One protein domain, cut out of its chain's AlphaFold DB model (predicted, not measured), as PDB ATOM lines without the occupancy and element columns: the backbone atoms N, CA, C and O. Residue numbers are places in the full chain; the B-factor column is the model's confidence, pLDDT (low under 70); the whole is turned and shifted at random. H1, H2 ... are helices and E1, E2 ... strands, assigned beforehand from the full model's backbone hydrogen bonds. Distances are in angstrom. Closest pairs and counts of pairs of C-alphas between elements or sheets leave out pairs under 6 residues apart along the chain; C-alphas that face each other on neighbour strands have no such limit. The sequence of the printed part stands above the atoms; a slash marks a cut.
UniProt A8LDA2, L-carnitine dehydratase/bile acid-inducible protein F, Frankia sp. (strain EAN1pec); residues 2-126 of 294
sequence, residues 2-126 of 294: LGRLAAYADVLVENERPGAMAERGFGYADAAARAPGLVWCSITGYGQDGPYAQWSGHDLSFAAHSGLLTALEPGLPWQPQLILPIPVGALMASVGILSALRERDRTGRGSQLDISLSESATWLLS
ATOM      1  N   LEU A   2     -22.649 -64.918  -8.438       83.12
ATOM      2  CA  LEU A   2     -23.427 -63.760  -7.957       83.12
ATOM      3  C   LEU A   2     -24.193 -63.024  -9.061       83.12
ATOM      4  O   LEU A   2     -25.399 -62.883  -8.955       83.12
ATOM      5  N   GLY A   3     -23.541 -62.675 -10.175       81.69
ATOM      6  CA  GLY A   3     -24.234 -62.015 -11.289       81.69
ATOM      7  C   GLY A   3     -25.363 -62.829 -11.939       81.69
ATOM      8  O   GLY A   3     -26.251 -62.237 -12.536       81.69
ATOM      9  N   ARG A   4     -25.361 -64.167 -11.822       84.19
ATOM     10  CA  ARG A   4     -26.495 -64.998 -12.266       84.19
ATOM     11  C   ARG A   4     -27.614 -65.004 -11.235       84.19
ATOM     12  O   ARG A   4     -28.759 -64.885 -11.631       84.19
ATOM     13  N   LEU A   5     -27.287 -65.094  -9.947       86.75
ATOM     14  CA  LEU A   5     -28.277 -64.987  -8.871       86.75
ATOM     15  C   LEU A   5     -28.962 -63.614  -8.880       86.75
ATOM     16  O   LEU A   5     -30.179 -63.539  -8.793       86.75
ATOM     17  N   ALA A   6     -28.196 -62.542  -9.089       85.75
ATOM     18  CA  ALA A   6     -28.709 -61.177  -9.178       85.75
ATOM     19  C   ALA A   6     -29.700 -60.972 -10.337       85.75
ATOM     20  O   ALA A   6     -30.575 -60.126 -10.234       85.75
ATOM     21  N   ALA A   7     -29.604 -61.755 -11.418       83.31
ATOM     22  CA  ALA A   7     -30.566 -61.696 -12.519       83.31
ATOM     23  C   ALA A   7     -31.946 -62.283 -12.158       83.31
ATOM     24  O   ALA A   7     -32.920 -61.983 -12.841       83.31
ATOM     25  N   TYR A   8     -32.027 -63.101 -11.104       86.88
ATOM     26  CA  TYR A   8     -33.278 -63.648 -10.563       86.88
ATOM     27  C   TYR A   8     -33.764 -62.905  -9.312       86.88
ATOM     28  O   TYR A   8     -34.850 -63.194  -8.819       86.88
ATOM     29  N   ALA A   9     -32.963 -61.981  -8.778       92.44
ATOM     30  CA  ALA A   9     -33.276 -61.263  -7.555       92.44
ATOM     31  C   ALA A   9     -33.898 -59.896  -7.858       92.44
ATOM     32  O   ALA A   9     -33.449 -59.173  -8.743       92.44
ATOM     33  N   ASP A  10     -34.886 -59.508  -7.056       96.44
ATOM     34  CA  ASP A  10     -35.417 -58.144  -7.052       96.44
ATOM     35  C   ASP A  10     -34.522 -57.176  -6.272       96.44
ATOM     36  O   ASP A  10     -34.419 -55.995  -6.610       96.44
ATOM     37  N   VAL A  11     -33.884 -57.687  -5.216       98.12
ATOM     38  CA  VAL A  11     -33.109 -56.911  -4.249       98.12
ATOM     39  C   VAL A  11     -31.825 -57.659  -3.900       98.12
ATOM     40  O   VAL A  11     -31.859 -58.857  -3.616       98.12
ATOM     41  N   LEU A  12     -30.701 -56.948  -3.872       97.19
ATOM     42  CA  LEU A  12     -29.443 -57.404  -3.284       97.19
ATOM     43  C   LEU A  12     -29.131 -56.518  -2.081       97.19
ATOM     44  O   LEU A  12     -29.094 -55.301  -2.222       97.19
ATOM     45  N   VAL A  13     -28.902 -57.126  -0.916       97.94
ATOM     46  CA  VAL A  13     -28.494 -56.416   0.304       97.94
ATOM     47  C   VAL A  13     -27.102 -56.880   0.704       97.94
ATOM     48  O   VAL A  13     -26.850 -58.085   0.764       97.94
ATOM     49  N   GLU A  14     -26.207 -55.941   0.979       96.62
ATOM     50  CA  GLU A  14     -24.847 -56.217   1.433       96.62
ATOM     51  C   GLU A  14     -24.380 -55.184   2.466       96.62
ATOM     52  O   GLU A  14     -24.926 -54.084   2.558       96.62
ATOM     53  N   ASN A  15     -23.411 -55.570   3.291       96.06
ATOM     54  CA  ASN A  15     -22.844 -54.742   4.355       96.06
ATOM     55  C   ASN A  15     -21.307 -54.803   4.386       96.06
ATOM     56  O   ASN A  15     -20.686 -54.676   5.444       96.06
ATOM     57  N   GLU A  16     -20.688 -55.063   3.236       96.00
ATOM     58  CA  GLU A  16     -19.240 -55.030   3.087       96.00
ATOM     59  C   GLU A  16     -18.732 -53.582   3.177       96.00
ATOM     60  O   GLU A  16     -19.473 -52.611   3.007       96.00
ATOM     61  N   ARG A  17     -17.429 -53.411   3.435       95.19
ATOM     62  CA  ARG A  17     -16.827 -52.068   3.396       95.19
ATOM     63  C   ARG A  17     -17.027 -51.433   2.007       95.19
ATOM     64  O   ARG A  17     -16.969 -52.165   1.009       95.19
ATOM     65  N   PRO A  18     -17.180 -50.099   1.904       97.00
ATOM     66  CA  PRO A  18     -17.405 -49.453   0.615       97.00
ATOM     67  C   PRO A  18     -16.346 -49.842  -0.422       97.00
ATOM     68  O   PRO A  18     -15.142 -49.794  -0.152       97.00
ATOM     69  N   GLY A  19     -16.809 -50.267  -1.600       94.50
ATOM     70  CA  GLY A  19     -15.975 -50.724  -2.717       94.50
ATOM     71  C   GLY A  19     -15.570 -52.207  -2.703       94.50
ATOM     72  O   GLY A  19     -15.231 -52.737  -3.760       94.50
ATOM     73  N   ALA A  20     -15.669 -52.926  -1.578       96.06
ATOM     74  CA  ALA A  20     -15.166 -54.306  -1.489       96.06
ATOM     75  C   ALA A  20     -15.863 -55.288  -2.445       96.06
ATOM     76  O   ALA A  20     -15.217 -56.180  -2.994       96.06
ATOM     77  N   MET A  21     -17.162 -55.118  -2.694       95.19
ATOM     78  CA  MET A  21     -17.890 -55.934  -3.673       95.19
ATOM     79  C   MET A  21     -17.361 -55.727  -5.104       95.19
ATOM     80  O   MET A  21     -17.168 -56.695  -5.844       95.19
ATOM     81  N   ALA A  22     -17.036 -54.483  -5.474       94.56
ATOM     82  CA  ALA A  22     -16.439 -54.165  -6.771       94.56
ATOM     83  C   ALA A  22     -15.010 -54.722  -6.894       94.56
ATOM     84  O   ALA A  22     -14.676 -55.314  -7.917       94.56
ATOM     85  N   GLU A  23     -14.196 -54.631  -5.835       95.00
ATOM     86  CA  GLU A  23     -12.860 -55.251  -5.785       95.00
ATOM     87  C   GLU A  23     -12.918 -56.780  -5.968       95.00
ATOM     88  O   GLU A  23     -12.032 -57.375  -6.581       95.00
ATOM     89  N   ARG A  24     -13.990 -57.423  -5.486       93.44
ATOM     90  CA  ARG A  24     -14.261 -58.861  -5.672       93.44
ATOM     91  C   ARG A  24     -14.901 -59.196  -7.029       93.44
ATOM     92  O   ARG A  24     -15.238 -60.354  -7.276       93.44
ATOM     93  N   GLY A  25     -15.049 -58.210  -7.914       91.25
ATOM     94  CA  GLY A  25     -15.505 -58.383  -9.294       91.25
ATOM     95  C   GLY A  25     -17.021 -58.354  -9.493       91.25
ATOM     96  O   GLY A  25     -17.501 -58.856 -10.511       91.25
ATOM     97  N   PHE A  26     -17.791 -57.825  -8.536       93.88
ATOM     98  CA  PHE A  26     -19.231 -57.633  -8.705       93.88
ATOM     99  C   PHE A  26     -19.729 -56.399  -7.945       93.88
ATOM    100  O   PHE A  26     -20.169 -56.504  -6.803       93.88
ATOM    101  N   GLY A  27     -19.650 -55.227  -8.582       95.00
ATOM    102  CA  GLY A  27     -20.180 -53.972  -8.036       95.00
ATOM    103  C   GLY A  27     -21.562 -53.604  -8.586       95.00
ATOM    104  O   GLY A  27     -22.085 -54.256  -9.492       95.00
ATOM    105  N   TYR A  28     -22.129 -52.499  -8.094       95.38
ATOM    106  CA  TYR A  28     -23.427 -52.001  -8.569       95.38
ATOM    107  C   TYR A  28     -23.453 -51.745 -10.082       95.38
ATOM    108  O   TYR A  28     -24.422 -52.110 -10.738       95.38
ATOM    109  N   ALA A  29     -22.388 -51.178 -10.663       93.94
ATOM    110  CA  ALA A  29     -22.327 -50.926 -12.106       93.94
ATOM    111  C   ALA A  29     -22.478 -52.221 -12.932       93.94
ATOM    112  O   ALA A  29     -23.244 -52.257 -13.896       93.94
ATOM    113  N   ASP A  30     -21.813 -53.306 -12.515       92.38
ATOM    114  CA  ASP A  30     -21.950 -54.623 -13.146       92.38
ATOM    115  C   ASP A  30     -23.356 -55.196 -12.962       92.38
ATOM    116  O   ASP A  30     -23.913 -55.813 -13.875       92.38
ATOM    117  N   ALA A  31     -23.926 -55.012 -11.771       92.75
ATOM    118  CA  ALA A  31     -25.255 -55.493 -11.436       92.75
ATOM    119  C   ALA A  31     -26.334 -54.772 -12.256       92.75
ATOM    120  O   ALA A  31     -27.148 -55.436 -12.892       92.75
ATOM    121  N   ALA A  32     -26.282 -53.443 -12.338       93.12
ATOM    122  CA  ALA A  32     -27.210 -52.619 -13.108       93.12
ATOM    123  C   ALA A  32     -27.144 -52.910 -14.617       93.12
ATOM    124  O   ALA A  32     -28.171 -52.894 -15.294       93.12
ATOM    125  N   ALA A  33     -25.960 -53.228 -15.151       91.94
ATOM    126  CA  ALA A  33     -25.810 -53.624 -16.552       91.94
ATOM    127  C   ALA A  33     -26.455 -54.989 -16.862       91.94
ATOM    128  O   ALA A  33     -26.939 -55.210 -17.972       91.94
ATOM    129  N   ARG A  34     -26.456 -55.919 -15.898       90.75
ATOM    130  CA  ARG A  34     -26.973 -57.291 -16.064       90.75
ATOM    131  C   ARG A  34     -28.443 -57.434 -15.676       90.75
ATOM    132  O   ARG A  34     -29.148 -58.239 -16.274       90.75
ATOM    133  N   ALA A  35     -28.876 -56.678 -14.677       93.12
ATOM    134  CA  ALA A  35     -30.211 -56.690 -14.104       93.12
ATOM    135  C   ALA A  35     -30.670 -55.238 -13.858       93.12
ATOM    136  O   ALA A  35     -30.611 -54.754 -12.728       93.12
ATOM    137  N   PRO A  36     -31.145 -54.518 -14.897       94.19
ATOM    138  CA  PRO A  36     -31.496 -53.096 -14.790       94.19
ATOM    139  C   PRO A  36     -32.613 -52.778 -13.785       94.19
ATOM    140  O   PRO A  36     -32.754 -51.629 -13.372       94.19
ATOM    141  N   GLY A  37     -33.414 -53.781 -13.411       96.12
ATOM    142  CA  GLY A  37     -34.470 -53.693 -12.401       96.12
ATOM    143  C   GLY A  37     -34.022 -54.022 -10.969       96.12
ATOM    144  O   GLY A  37     -34.855 -53.993 -10.066       96.12
ATOM    145  N   LEU A  38     -32.752 -54.369 -10.741       97.44
ATOM    146  CA  LEU A  38     -32.257 -54.759  -9.419       97.44
ATOM    147  C   LEU A  38     -32.168 -53.549  -8.482       97.44
ATOM    148  O   LEU A  38     -31.540 -52.543  -8.813       97.44
ATOM    149  N   VAL A  39     -32.731 -53.675  -7.282       98.50
ATOM    150  CA  VAL A  39     -32.466 -52.746  -6.178       98.50
ATOM    151  C   VAL A  39     -31.226 -53.227  -5.425       98.50
ATOM    152  O   VAL A  39     -31.226 -54.310  -4.846       98.50
ATOM    153  N   TRP A  40     -30.155 -52.440  -5.434       98.25
ATOM    154  CA  TRP A  40     -28.922 -52.734  -4.703       98.25
ATOM    155  C   TRP A  40     -28.887 -51.913  -3.421       98.25
ATOM    156  O   TRP A  40     -28.919 -50.693  -3.497       98.25
ATOM    157  N   CYS A  41     -28.791 -52.543  -2.258       98.62
ATOM    158  CA  CYS A  41     -28.752 -51.869  -0.969       98.62
ATOM    159  C   CYS A  41     -27.457 -52.187  -0.223       98.62
ATOM    160  O   CYS A  41     -27.212 -53.333   0.151       98.62
ATOM    161  N   SER A  42     -26.657 -51.151   0.001       98.44
ATOM    162  CA  SER A  42     -25.443 -51.189   0.807       98.44
ATOM    163  C   SER A  42     -25.746 -50.625   2.194       98.44
ATOM    164  O   SER A  42     -26.274 -49.520   2.300       98.44
ATOM    165  N   ILE A  43     -25.421 -51.366   3.255       98.19
ATOM    166  CA  ILE A  43     -25.570 -50.919   4.647       98.19
ATOM    167  C   ILE A  43     -24.188 -50.853   5.293       98.19
ATOM    168  O   ILE A  43     -23.614 -51.883   5.643       98.19
ATOM    169  N   THR A  44     -23.655 -49.650   5.488       97.88
ATOM    170  CA  THR A  44     -22.315 -49.441   6.054       97.88
ATOM    171  C   THR A  44     -22.340 -48.531   7.273       97.88
ATOM    172  O   THR A  44     -23.338 -47.893   7.600       97.88
ATOM    173  N   GLY A  45     -21.223 -48.488   8.002       97.44
ATOM    174  CA  GLY A  45     -21.116 -47.700   9.226       97.44
ATOM    175  C   GLY A  45     -21.331 -46.200   9.018       97.44
ATOM    176  O   GLY A  45     -22.078 -45.574   9.770       97.44
ATOM    177  N   TYR A  46     -20.691 -45.652   7.984       97.88
ATOM    178  CA  TYR A  46     -20.603 -44.214   7.729       97.88
ATOM    179  C   TYR A  46     -21.063 -43.803   6.317       97.88
ATOM    180  O   TYR A  46     -20.878 -42.647   5.961       97.88
ATOM    181  N   GLY A  47     -21.660 -44.712   5.532       97.62
ATOM    182  CA  GLY A  47     -22.039 -44.479   4.127       97.62
ATOM    183  C   GLY A  47     -21.001 -45.001   3.125       97.62
ATOM    184  O   GLY A  47     -19.984 -45.590   3.519       97.62
ATOM    185  N   GLN A  48     -21.269 -44.858   1.825       97.50
ATOM    186  CA  GLN A  48     -20.337 -45.224   0.749       97.50
ATOM    187  C   GLN A  48     -19.299 -44.129   0.455       97.50
ATOM    188  O   GLN A  48     -18.290 -44.414  -0.197       97.50
ATOM    189  N   ASP A  49     -19.518 -42.901   0.930       97.06
ATOM    190  CA  ASP A  49     -18.662 -41.742   0.682       97.06
ATOM    191  C   ASP A  49     -18.344 -40.924   1.954       97.06
ATOM    192  O   ASP A  49     -18.600 -41.334   3.088       97.06
ATOM    193  N   GLY A  50     -17.644 -39.802   1.768       97.31
ATOM    194  CA  GLY A  50     -17.173 -38.955   2.859       97.31
ATOM    195  C   GLY A  50     -15.854 -39.415   3.499       97.31
ATOM    196  O   GLY A  50     -15.283 -40.454   3.154       97.31
ATOM    197  N   PRO A  51     -15.315 -38.621   4.443       97.81
ATOM    198  CA  PRO A  51     -13.988 -38.851   5.022       97.81
ATOM    199  C   PRO A  51     -13.898 -40.130   5.867       97.81
ATOM    200  O   PRO A  51     -12.796 -40.629   6.099       97.81
ATOM    201  N   TYR A  52     -15.037 -40.654   6.329       97.94
ATOM    202  CA  TYR A  52     -15.117 -41.820   7.214       97.94
ATOM    203  C   TYR A  52     -15.653 -43.075   6.516       97.94
ATOM    204  O   TYR A  52     -15.779 -44.107   7.168       97.94
ATOM    205  N   ALA A  53     -15.895 -43.039   5.197       97.75
ATOM    206  CA  ALA A  53     -16.405 -44.185   4.430       97.75
ATOM    207  C   ALA A  53     -15.608 -45.479   4.679       97.75
ATOM    208  O   ALA A  53     -16.162 -46.567   4.789       97.75
ATOM    209  N   GLN A  54     -14.282 -45.356   4.786       97.44
ATOM    210  CA  GLN A  54     -13.367 -46.487   4.963       97.44
ATOM    211  C   GLN A  54     -13.043 -46.792   6.434       97.44
ATOM    212  O   GLN A  54     -12.205 -47.650   6.713       97.44
ATOM    213  N   TRP A  55     -13.651 -46.087   7.393       97.12
ATOM    214  CA  TRP A  55     -13.421 -46.356   8.809       97.12
ATOM    215  C   TRP A  55     -14.127 -47.641   9.235       97.12
ATOM    216  O   TRP A  55     -15.291 -47.879   8.917       97.12
ATOM    217  N   SER A  56     -13.424 -48.456  10.019       94.31
ATOM    218  CA  SER A  56     -14.053 -49.552  10.748       94.31
ATOM    219  C   SER A  56     -14.936 -48.995  11.858       94.31
ATOM    220  O   SER A  56     -14.538 -48.063  12.558       94.31
ATOM    221  N   GLY A  57     -16.079 -49.623  12.094       91.56
ATOM    222  CA  GLY A  57     -16.917 -49.312  13.238       91.56
ATOM    223  C   GLY A  57     -17.806 -50.487  13.599       91.56
ATOM    224  O   GLY A  57     -18.103 -51.345  12.766       91.56
ATOM    225  N   HIS A  58     -18.225 -50.502  14.854       91.44
ATOM    226  CA  HIS A  58     -19.258 -51.395  15.356       91.44
ATOM    227  C   HIS A  58     -20.384 -50.562  15.967       91.44
ATOM    228  O   HIS A  58     -20.337 -49.331  15.966       91.44
ATOM    229  N   ASP A  59     -21.402 -51.238  16.482       88.62
ATOM    230  CA  ASP A  59     -22.593 -50.638  17.079       88.62
ATOM    231  C   ASP A  59     -22.332 -49.365  17.907       88.62
ATOM    232  O   ASP A  59     -22.890 -48.306  17.604       88.62
ATOM    233  N   LEU A  60     -21.447 -49.442  18.903       93.69
ATOM    234  CA  LEU A  60     -21.120 -48.336  19.791       93.69
ATOM    235  C   LEU A  60     -20.417 -47.187  19.061       93.69
ATOM    236  O   LEU A  60     -20.658 -46.028  19.391       93.69
ATOM    237  N   SER A  61     -19.588 -47.482  18.055       95.19
ATOM    238  CA  SER A  61     -18.908 -46.467  17.240       95.19
ATOM    239  C   SER A  61     -19.920 -45.571  16.528       95.19
ATOM    240  O   SER A  61     -19.766 -44.351  16.523       95.19
ATOM    241  N   PHE A  62     -20.976 -46.164  15.967       95.94
ATOM    242  CA  PHE A  62     -22.014 -45.429  15.241       95.94
ATOM    243  C   PHE A  62     -22.890 -44.615  16.195       95.94
ATOM    244  O   PHE A  62     -23.156 -43.441  15.943       95.94
ATOM    245  N   ALA A  63     -23.271 -45.194  17.339       94.06
ATOM    246  CA  ALA A  63     -24.011 -44.468  18.370       94.06
ATOM    247  C   ALA A  63     -23.201 -43.277  18.912       94.06
ATOM    248  O   ALA A  63     -23.741 -42.180  19.053       94.06
ATOM    249  N   ALA A  64     -21.904 -43.469  19.166       92.94
ATOM    250  CA  ALA A  64     -21.014 -42.415  19.642       92.94
ATOM    251  C   ALA A  64     -20.837 -41.300  18.607       92.94
ATOM    252  O   ALA A  64     -20.958 -40.127  18.950       92.94
ATOM    253  N   HIS A  65     -20.592 -41.655  17.342       94.56
ATOM    254  CA  HIS A  65     -20.377 -40.667  16.286       94.56
ATOM    255  C   HIS A  65     -21.635 -39.845  15.977       94.56
ATOM    256  O   HIS A  65     -21.542 -38.649  15.724       94.56
ATOM    257  N   SER A  66     -22.811 -40.469  16.053       92.75
ATOM    258  CA  SER A  66     -24.093 -39.836  15.718       92.75
ATOM    259  C   SER A  66     -24.586 -38.758  16.695       92.75
ATOM    260  O   SER A  66     -25.577 -38.094  16.412       92.75
ATOM    261  N   GLY A  67     -23.960 -38.610  17.869       89.75
ATOM    262  CA  GLY A  67     -24.470 -37.764  18.957       89.75
ATOM    263  C   GLY A  67     -25.588 -38.407  19.792       89.75
ATOM    264  O   GLY A  67     -26.031 -37.828  20.782       89.75
ATOM    265  N   LEU A  68     -26.016 -39.629  19.458       89.69
ATOM    266  CA  LEU A  68     -27.074 -40.343  20.180       89.69
ATOM    267  C   LEU A  68     -26.738 -40.587  21.657       89.69
ATOM    268  O   LEU A  68     -27.619 -40.496  22.508       89.69
ATOM    269  N   LEU A  69     -25.477 -40.888  21.987       90.19
ATOM    270  CA  LEU A  69     -25.106 -41.215  23.370       90.19
ATOM    271  C   LEU A  69     -25.299 -40.036  24.328       90.19
ATOM    272  O   LEU A  69     -25.857 -40.223  25.404       90.19
ATOM    273  N   THR A  70     -24.898 -38.829  23.930       87.81
ATOM    274  CA  THR A  70     -25.067 -37.625  24.757       87.81
ATOM    275  C   THR A  70     -26.520 -37.159  24.806       87.81
ATOM    276  O   THR A  70     -26.910 -36.493  25.759       87.81
ATOM    277  N   ALA A  71     -27.344 -37.524  23.819       85.44
ATOM    278  CA  ALA A  71     -28.786 -37.301  23.875       85.44
ATOM    279  C   ALA A  71     -29.489 -38.248  24.863       85.44
ATOM    280  O   ALA A  71     -30.433 -37.840  25.537       85.44
ATOM    281  N   LEU A  72     -29.036 -39.503  24.957       86.44
ATOM    282  CA  LEU A  72     -29.587 -40.490  25.889       86.44
ATOM    283  C   LEU A  72     -29.143 -40.241  27.331       86.44
ATOM    284  O   LEU A  72     -29.945 -40.378  28.249       86.44
ATOM    285  N   GLU A  73     -27.881 -39.875  27.523       87.81
ATOM    286  CA  GLU A  73     -27.304 -39.617  28.836       87.81
ATOM    287  C   GLU A  73     -26.322 -38.443  28.718       87.81
ATOM    288  O   GLU A  73     -25.150 -38.648  28.413       87.81
ATOM    289  N   PRO A  74     -26.769 -37.190  28.928       84.25
ATOM    290  CA  PRO A  74     -25.909 -36.013  28.791       84.25
ATOM    291  C   PRO A  74     -24.679 -36.011  29.714       84.25
ATOM    292  O   PRO A  74     -23.706 -35.317  29.420       84.25
ATOM    293  N   GLY A  75     -24.712 -36.771  30.817       82.00
ATOM    294  CA  GLY A  75     -23.671 -36.815  31.845       82.00
ATOM    295  C   GLY A  75     -22.768 -38.053  31.831       82.00
ATOM    296  O   GLY A  75     -22.112 -38.278  32.847       82.00
ATOM    297  N   LEU A  76     -22.758 -38.850  30.742       80.81
ATOM    298  CA  LEU A  76     -22.035 -40.135  30.558       80.81
ATOM    299  C   LEU A  76     -20.873 -40.361  31.559       80.81
ATOM    300  O   LEU A  76     -19.876 -39.643  31.513       80.81
ATOM    301  N   PRO A  77     -20.921 -41.402  32.412       72.75
ATOM    302  CA  PRO A  77     -20.272 -42.662  32.042       72.75
ATOM    303  C   PRO A  77     -21.187 -43.863  32.334       72.75
ATOM    304  O   PRO A  77     -20.977 -44.660  33.247       72.75
ATOM    305  N   TRP A  78     -22.215 -43.969  31.498       89.12
ATOM    306  CA  TRP A  78     -23.099 -45.116  31.309       89.12
ATOM    307  C   TRP A  78     -22.740 -45.803  29.983       89.12
ATOM    308  O   TRP A  78     -22.232 -45.154  29.067       89.12
ATOM    309  N   GLN A  79     -23.005 -47.107  29.863       85.69
ATOM    310  CA  GLN A  79     -22.875 -47.834  28.599       85.69
ATOM    311  C   GLN A  79     -24.242 -48.362  28.148       85.69
ATOM    312  O   GLN A  79     -24.909 -49.053  28.929       85.69
ATOM    313  N   PRO A  80     -24.667 -48.081  26.901       88.06
ATOM    314  CA  PRO A  80     -25.896 -48.647  26.366       88.06
ATOM    315  C   PRO A  80     -25.790 -50.169  26.289       88.06
ATOM    316  O   PRO A  80     -24.855 -50.714  25.714       88.06
ATOM    317  N   GLN A  81     -26.792 -50.857  26.834       87.81
ATOM    318  CA  GLN A  81     -26.924 -52.317  26.716       87.81
ATOM    319  C   GLN A  81     -27.756 -52.740  25.497       87.81
ATOM    320  O   GLN A  81     -27.919 -53.929  25.236       87.81
ATOM    321  N   LEU A  82     -28.301 -51.769  24.757       86.88
ATOM    322  CA  LEU A  82     -29.062 -51.990  23.536       86.88
ATOM    323  C   LEU A  82     -28.443 -51.202  22.386       86.88
ATOM    324  O   LEU A  82     -28.100 -50.028  22.524       86.88
ATOM    325  N   ILE A  83     -28.370 -51.852  21.232       88.06
ATOM    326  CA  ILE A  83     -27.849 -51.277  20.001       88.06
ATOM    327  C   ILE A  83     -29.015 -50.694  19.201       88.06
ATOM    328  O   ILE A  83     -29.872 -51.434  18.726       88.06
ATOM    329  N   LEU A  84     -29.033 -49.372  19.027       92.31
ATOM    330  CA  LEU A  84     -30.040 -48.661  18.227       92.31
ATOM    331  C   LEU A  84     -29.628 -48.394  16.766       92.31
ATOM    332  O   LEU A  84     -30.488 -48.547  15.899       92.31
ATOM    333  N   PRO A  85     -28.360 -48.056  16.441       95.38
ATOM    334  CA  PRO A  85     -27.984 -47.731  15.061       95.38
ATOM    335  C   PRO A  85     -28.288 -48.850  14.056       95.38
ATOM    336  O   PRO A  85     -28.828 -48.586  12.988       95.38
ATOM    337  N   ILE A  86     -28.004 -50.109  14.416       95.38
ATOM    338  CA  ILE A  86     -28.221 -51.274  13.542       95.38
ATOM    339  C   ILE A  86     -29.706 -51.477  13.190       95.38
ATOM    340  O   ILE A  86     -30.022 -51.477  12.000       95.38
ATOM    341  N   PRO A  87     -30.642 -51.644  14.150       95.12
ATOM    342  CA  PRO A  87     -32.049 -51.858  13.808       95.12
ATOM    343  C   PRO A  87     -32.686 -50.654  13.106       95.12
ATOM    344  O   PRO A  87     -33.538 -50.847  12.240       95.12
ATOM    345  N   VAL A  88     -32.271 -49.423  13.426       95.88
ATOM    346  CA  VAL A  88     -32.777 -48.228  12.732       95.88
ATOM    347  C   VAL A  88     -32.242 -48.162  11.305       95.88
ATOM    348  O   VAL A  88     -33.023 -47.933  10.388       95.88
ATOM    349  N   GLY A  89     -30.962 -48.466  11.084       97.00
ATOM    350  CA  GLY A  89     -30.401 -48.598   9.739       97.00
ATOM    351  C   GLY A  89     -31.080 -49.696   8.918       97.00
ATOM    352  O   GLY A  89     -31.429 -49.473   7.764       97.00
ATOM    353  N   ALA A  90     -31.375 -50.853   9.516       96.56
ATOM    354  CA  ALA A  90     -32.135 -51.915   8.854       96.56
ATOM    355  C   ALA A  90     -33.573 -51.482   8.501       96.56
ATOM    356  O   ALA A  90     -34.096 -51.853   7.444       96.56
ATOM    357  N   LEU A  91     -34.214 -50.674   9.353       96.50
ATOM    358  CA  LEU A  91     -35.522 -50.087   9.060       96.50
ATOM    359  C   LEU A  91     -35.434 -49.081   7.903       96.50
ATOM    360  O   LEU A  91     -36.263 -49.144   6.997       96.50
ATOM    361  N   MET A  92     -34.419 -48.213   7.886       97.50
ATOM    362  CA  MET A  92     -34.177 -47.275   6.782       97.50
ATOM    363  C   MET A  92     -33.899 -48.004   5.467       97.50
ATOM    364  O   MET A  92     -34.497 -47.668   4.447       97.50
ATOM    365  N   ALA A  93     -33.085 -49.062   5.502       98.44
ATOM    366  CA  ALA A  93     -32.858 -49.941   4.360       98.44
ATOM    367  C   ALA A  93     -34.174 -50.546   3.859       98.44
ATOM    368  O   ALA A  93     -34.472 -50.483   2.672       98.44
ATOM    369  N   SER A  94     -35.010 -51.067   4.764       97.69
ATOM    370  CA  SER A  94     -36.311 -51.645   4.409       97.69
ATOM    371  C   SER A  94     -37.238 -50.616   3.749       97.69
ATOM    372  O   SER A  94     -37.849 -50.911   2.723       97.69
ATOM    373  N   VAL A  95     -37.321 -49.396   4.289       97.75
ATOM    374  CA  VAL A  95     -38.114 -48.296   3.704       97.75
ATOM    375  C   VAL A  95     -37.566 -47.885   2.335       97.75
ATOM    376  O   VAL A  95     -38.343 -47.723   1.391       97.75
ATOM    377  N   GLY A  96     -36.244 -47.757   2.203       98.44
ATOM    378  CA  GLY A  96     -35.578 -47.436   0.942       98.44
ATOM    379  C   GLY A  96     -35.823 -48.502  -0.124       98.44
ATOM    380  O   GLY A  96     -36.200 -48.172  -1.245       98.44
ATOM    381  N   ILE A  97     -35.706 -49.782   0.242       98.75
ATOM    382  CA  ILE A  97     -35.972 -50.924  -0.641       98.75
ATOM    383  C   ILE A  97     -37.423 -50.899  -1.117       98.75
ATOM    384  O   ILE A  97     -37.670 -50.963  -2.318       98.75
ATOM    385  N   LEU A  98     -38.390 -50.759  -0.206       98.31
ATOM    386  CA  LEU A  98     -39.809 -50.687  -0.568       98.31
ATOM    387  C   LEU A  98     -40.109 -49.490  -1.486       98.31
ATOM    388  O   LEU A  98     -40.890 -49.620  -2.429       98.31
ATOM    389  N   SER A  99     -39.466 -48.346  -1.246       98.38
ATOM    390  CA  SER A  99     -39.608 -47.149  -2.084       98.38
ATOM    391  C   SER A  99     -39.025 -47.369  -3.483       98.38
ATOM    392  O   SER A  99     -39.694 -47.077  -4.474       98.38
ATOM    393  N   ALA A 100     -37.829 -47.955  -3.576       98.50
ATOM    394  CA  ALA A 100     -37.174 -48.269  -4.842       98.50
ATOM    395  C   ALA A 100     -37.944 -49.327  -5.643       98.50
ATOM    396  O   ALA A 100     -38.112 -49.182  -6.850       98.50
ATOM    397  N   LEU A 101     -38.482 -50.356  -4.983       98.69
ATOM    398  CA  LEU A 101     -39.360 -51.343  -5.617       98.69
ATOM    399  C   LEU A 101     -40.633 -50.685  -6.165       98.69
ATOM    400  O   LEU A 101     -41.025 -50.948  -7.301       98.69
ATOM    401  N   ARG A 102     -41.245 -49.772  -5.402       98.38
ATOM    402  CA  ARG A 102     -42.434 -49.039  -5.847       98.38
ATOM    403  C   ARG A 102     -42.150 -48.115  -7.033       98.38
ATOM    404  O   ARG A 102     -43.003 -47.961  -7.908       98.38
ATOM    405  N   GLU A 103     -40.987 -47.473  -7.060       98.12
ATOM    406  CA  GLU A 103     -40.542 -46.682  -8.207       98.12
ATOM    407  C   GLU A 103     -40.293 -47.577  -9.425       98.12
ATOM    408  O   GLU A 103     -40.793 -47.291 -10.517       98.12
ATOM    409  N   ARG A 104     -39.603 -48.703  -9.225       98.19
ATOM    410  CA  ARG A 104     -39.322 -49.703 -10.255       98.19
ATOM    411  C   ARG A 104     -40.589 -50.225 -10.919       98.19
ATOM    412  O   ARG A 104     -40.597 -50.355 -12.138       98.19
ATOM    413  N   ASP A 105     -41.667 -50.464 -10.174       98.06
ATOM    414  CA  ASP A 105     -42.951 -50.895 -10.752       98.06
ATOM    415  C   ASP A 105     -43.476 -49.922 -11.827       98.06
ATOM    416  O   ASP A 105     -44.229 -50.313 -12.718       98.06
ATOM    417  N   ARG A 106     -43.088 -48.642 -11.752       97.62
ATOM    418  CA  ARG A 106     -43.484 -47.599 -12.709       97.62
ATOM    419  C   ARG A 106     -42.455 -47.374 -13.810       97.62
ATOM    420  O   ARG A 106     -42.835 -47.016 -14.920       97.62
ATOM    421  N   THR A 107     -41.169 -47.496 -13.494       97.69
ATOM    422  CA  THR A 107     -40.070 -47.102 -14.391       97.69
ATOM    423  C   THR A 107     -39.389 -48.286 -15.074       97.69
ATOM    424  O   THR A 107     -38.687 -48.095 -16.063       97.69
ATOM    425  N   GLY A 108     -39.557 -49.497 -14.541       96.56
ATOM    426  CA  GLY A 108     -38.800 -50.693 -14.910       96.56
ATOM    427  C   GLY A 108     -37.335 -50.675 -14.457       96.56
ATOM    428  O   GLY A 108     -36.583 -51.580 -14.817       96.56
ATOM    429  N   ARG A 109     -36.904 -49.659 -13.696       96.88
ATOM    430  CA  ARG A 109     -35.506 -49.453 -13.294       96.88
ATOM    431  C   ARG A 109     -35.342 -49.607 -11.788       96.88
ATOM    432  O   ARG A 109     -36.140 -49.072 -11.028       96.88
ATOM    433  N   GLY A 110     -34.311 -50.337 -11.381       96.69
ATOM    434  CA  GLY A 110     -33.877 -50.418  -9.992       96.69
ATOM    435  C   GLY A 110     -33.000 -49.229  -9.590       96.69
ATOM    436  O   GLY A 110     -32.723 -48.341 -10.403       96.69
ATOM    437  N   SER A 111     -32.550 -49.248  -8.336       97.25
ATOM    438  CA  SER A 111     -31.800 -48.155  -7.710       97.25
ATOM    439  C   SER A 111     -30.672 -48.692  -6.833       97.25
ATOM    440  O   SER A 111     -30.779 -49.788  -6.283       97.25
ATOM    441  N   GLN A 112     -29.614 -47.897  -6.668       98.00
ATOM    442  CA  GLN A 112     -28.611 -48.104  -5.626       98.00
ATOM    443  C   GLN A 112     -29.020 -47.322  -4.381       98.00
ATOM    444  O   GLN A 112     -29.303 -46.130  -4.466       98.00
ATOM    445  N   LEU A 113     -29.054 -47.993  -3.239       98.56
ATOM    446  CA  LEU A 113     -29.355 -47.434  -1.933       98.56
ATOM    447  C   LEU A 113     -28.087 -47.487  -1.087       98.56
ATOM    448  O   LEU A 113     -27.491 -48.556  -0.937       98.56
ATOM    449  N   ASP A 114     -27.708 -46.342  -0.535       98.31
ATOM    450  CA  ASP A 114     -26.622 -46.195   0.430       98.31
ATOM    451  C   ASP A 114     -27.224 -45.887   1.801       98.31
ATOM    452  O   ASP A 114     -27.934 -44.895   1.965       98.31
ATOM    453  N   ILE A 115     -27.002 -46.781   2.761       98.44
ATOM    454  CA  ILE A 115     -27.528 -46.678   4.116       98.44
ATOM    455  C   ILE A 115     -26.357 -46.558   5.088       98.44
ATOM    456  O   ILE A 115     -25.612 -47.514   5.304       98.44
ATOM    457  N   SER A 116     -26.252 -45.401   5.738       98.06
ATOM    458  CA  SER A 116     -25.296 -45.151   6.816       98.06
ATOM    459  C   SER A 116     -25.925 -45.431   8.185       98.06
ATOM    460  O   SER A 116     -26.941 -44.835   8.563       98.06
ATOM    461  N   LEU A 117     -25.319 -46.334   8.963       97.88
ATOM    462  CA  LEU A 117     -25.750 -46.642  10.333       97.88
ATOM    463  C   LEU A 117     -25.592 -45.431  11.259       97.88
ATOM    464  O   LEU A 117     -26.444 -45.201  12.120       97.88
ATOM    465  N   SER A 118     -24.530 -44.643  11.076       97.06
ATOM    466  CA  SER A 118     -24.322 -43.423  11.851       97.06
ATOM    467  C   SER A 118     -25.359 -42.356  11.514       97.06
ATOM    468  O   SER A 118     -25.907 -41.755  12.432       97.06
ATOM    469  N   GLU A 119     -25.676 -42.132  10.235       96.00
ATOM    470  CA  GLU A 119     -26.716 -41.160   9.856       96.00
ATOM    471  C   GLU A 119     -28.103 -41.606  10.319       96.00
ATOM    472  O   GLU A 119     -28.881 -40.795  10.817       96.00
ATOM    473  N   SER A 120     -28.386 -42.909  10.242       95.75
ATOM    474  CA  SER A 120     -29.627 -43.495  10.761       95.75
ATOM    475  C   SER A 120     -29.784 -43.250  12.266       95.75
ATOM    476  O   SER A 120     -30.884 -42.970  12.741       95.75
ATOM    477  N   ALA A 121     -28.689 -43.319  13.026       93.81
ATOM    478  CA  ALA A 121     -28.686 -42.981  14.444       93.81
ATOM    479  C   ALA A 121     -28.821 -41.469  14.686       93.81
ATOM    480  O   ALA A 121     -29.578 -41.072  15.570       93.81
ATOM    481  N   THR A 122     -28.173 -40.627  13.873       92.25
ATOM    482  CA  THR A 122     -28.322 -39.162  13.937       92.25
ATOM    483  C   THR A 122     -29.768 -38.751  13.678       92.25
ATOM    484  O   THR A 122     -30.289 -37.860  14.344       92.25
ATOM    485  N   TRP A 123     -30.459 -39.436  12.762       91.19
ATOM    486  CA  TRP A 123     -31.863 -39.171  12.455       91.19
ATOM    487  C   TRP A 123     -32.780 -39.320  13.679       91.19
ATOM    488  O   TRP A 123     -33.747 -38.579  13.806       91.19
ATOM    489  N   LEU A 124     -32.454 -40.179  14.654       89.06
ATOM    490  CA  LEU A 124     -33.231 -40.289  15.901       89.06
ATOM    491  C   LEU A 124     -33.232 -39.000  16.737       89.06
ATOM    492  O   LEU A 124     -34.160 -38.774  17.522       89.06
ATOM    493  N   LEU A 125     -32.220 -38.146  16.571       85.06
ATOM    494  CA  LEU A 125     -32.145 -36.856  17.255       85.06
ATOM    495  C   LEU A 125     -33.236 -35.889  16.775       85.06
ATOM    496  O   LEU A 125     -33.578 -34.954  17.493       85.06
ATOM    497  N   SER A 126     -33.854 -36.142  15.615       79.19
ATOM    498  CA  SER A 126     -34.958 -35.328  15.100       79.19
ATOM    499  C   SER A 126     -36.293 -35.562  15.826       79.19
ATOM    500  O   SER A 126     -37.294 -34.956  15.453       79.19
TER     501      SER A 126
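This is residues 2 to 126 of the 294 residues of the protein "L-carnitine dehydratase/bile acid-inducible protein F" of Frankia sp. (strain EAN1pec) (UniProt A8LDA2). One long helix, H6, runs along one face of a small three-stranded sheet, with the short helix H3 over the other face. Helices H4, H5 and H7 gather beyond the ends of E2 and E3 where these strands finish, while H1 and H3 meet near the ends where the strands begin. The printed part has 125 residues with seven named helices and three named strands, in the order H1 E1 H2 H3 E2 H4 H5 H6 E3 H7; the sheet runs E1 E2 E3, all parallel, and the class is mostly helix. It is only just compact, close to loose, with a radius of gyration of the C-alphas of 16.2 A, and elongated, spanning 52 by 31 by 23 A.

H1, residues 2 to 6, begins with C-alpha 2 at (-23.427, -63.760, -7.957). E1 is residues 11 to 14, H2 residues 20 to 23, H3 residues 28 to 34, and E2 residues 39 to 44, 16.2 A long. H4 is residues 59 to 65 and H5 residues 68 to 72. H6, residues 85 to 107, is 31.8 A long and begins at C-alpha 85, (-27.984, -47.731, 15.061). E3, residues 112 to 116, is 13.2 A long. H7, residues 117 to 126, is 15.3 A long and ends at C-alpha 126, (-34.958, -35.328, 15.100).

E1 and E2 are parallel at 17 degrees, with N 12 and O 39 2.9 A apart, within hydrogen-bond range. E2 and E3 are parallel at 20 degrees, with N 113 and O 40 2.7 A apart, also within range. E1, H2, H3 and E2 form a strand-helix-strand unit, two parallel neighbour strands with helices between them, and its crossover is right-handed; E2, H4, H5, H6 and E3 form another. H6 is over E2 and E3 at a height over the sheet of 8.1 A; its closest C-alphas to E3 are those of Ala 93 and Ile 115, 6.3 A. H3 is over E2 on the opposite face. H1 only grazes the sheet and touches H3, closest at the C-alphas of Gly 3 and Ala 31, 6.6 A. H2 is not on the sheet. H7, the hub, touches H4, H5 and H6; it is about perpendicular to H6, at 86 degrees, with the C-alphas of Pro 85 and Ala 121 closest at 4.8 A. O i to N i+4 pairs are within hydrogen-bond range throughout H1, H3, H4 and H5, in 18 of 19 for H6 and 3 of 6 for H7; H2 is too short for one.

The C-alphas of Arg 4 and Gly 75 are the two farthest apart, 52.4 A. The links E2 to H4 and H5 to H6 are long. The printed part has no cut, and no printed residue is under 70 in pLDDT.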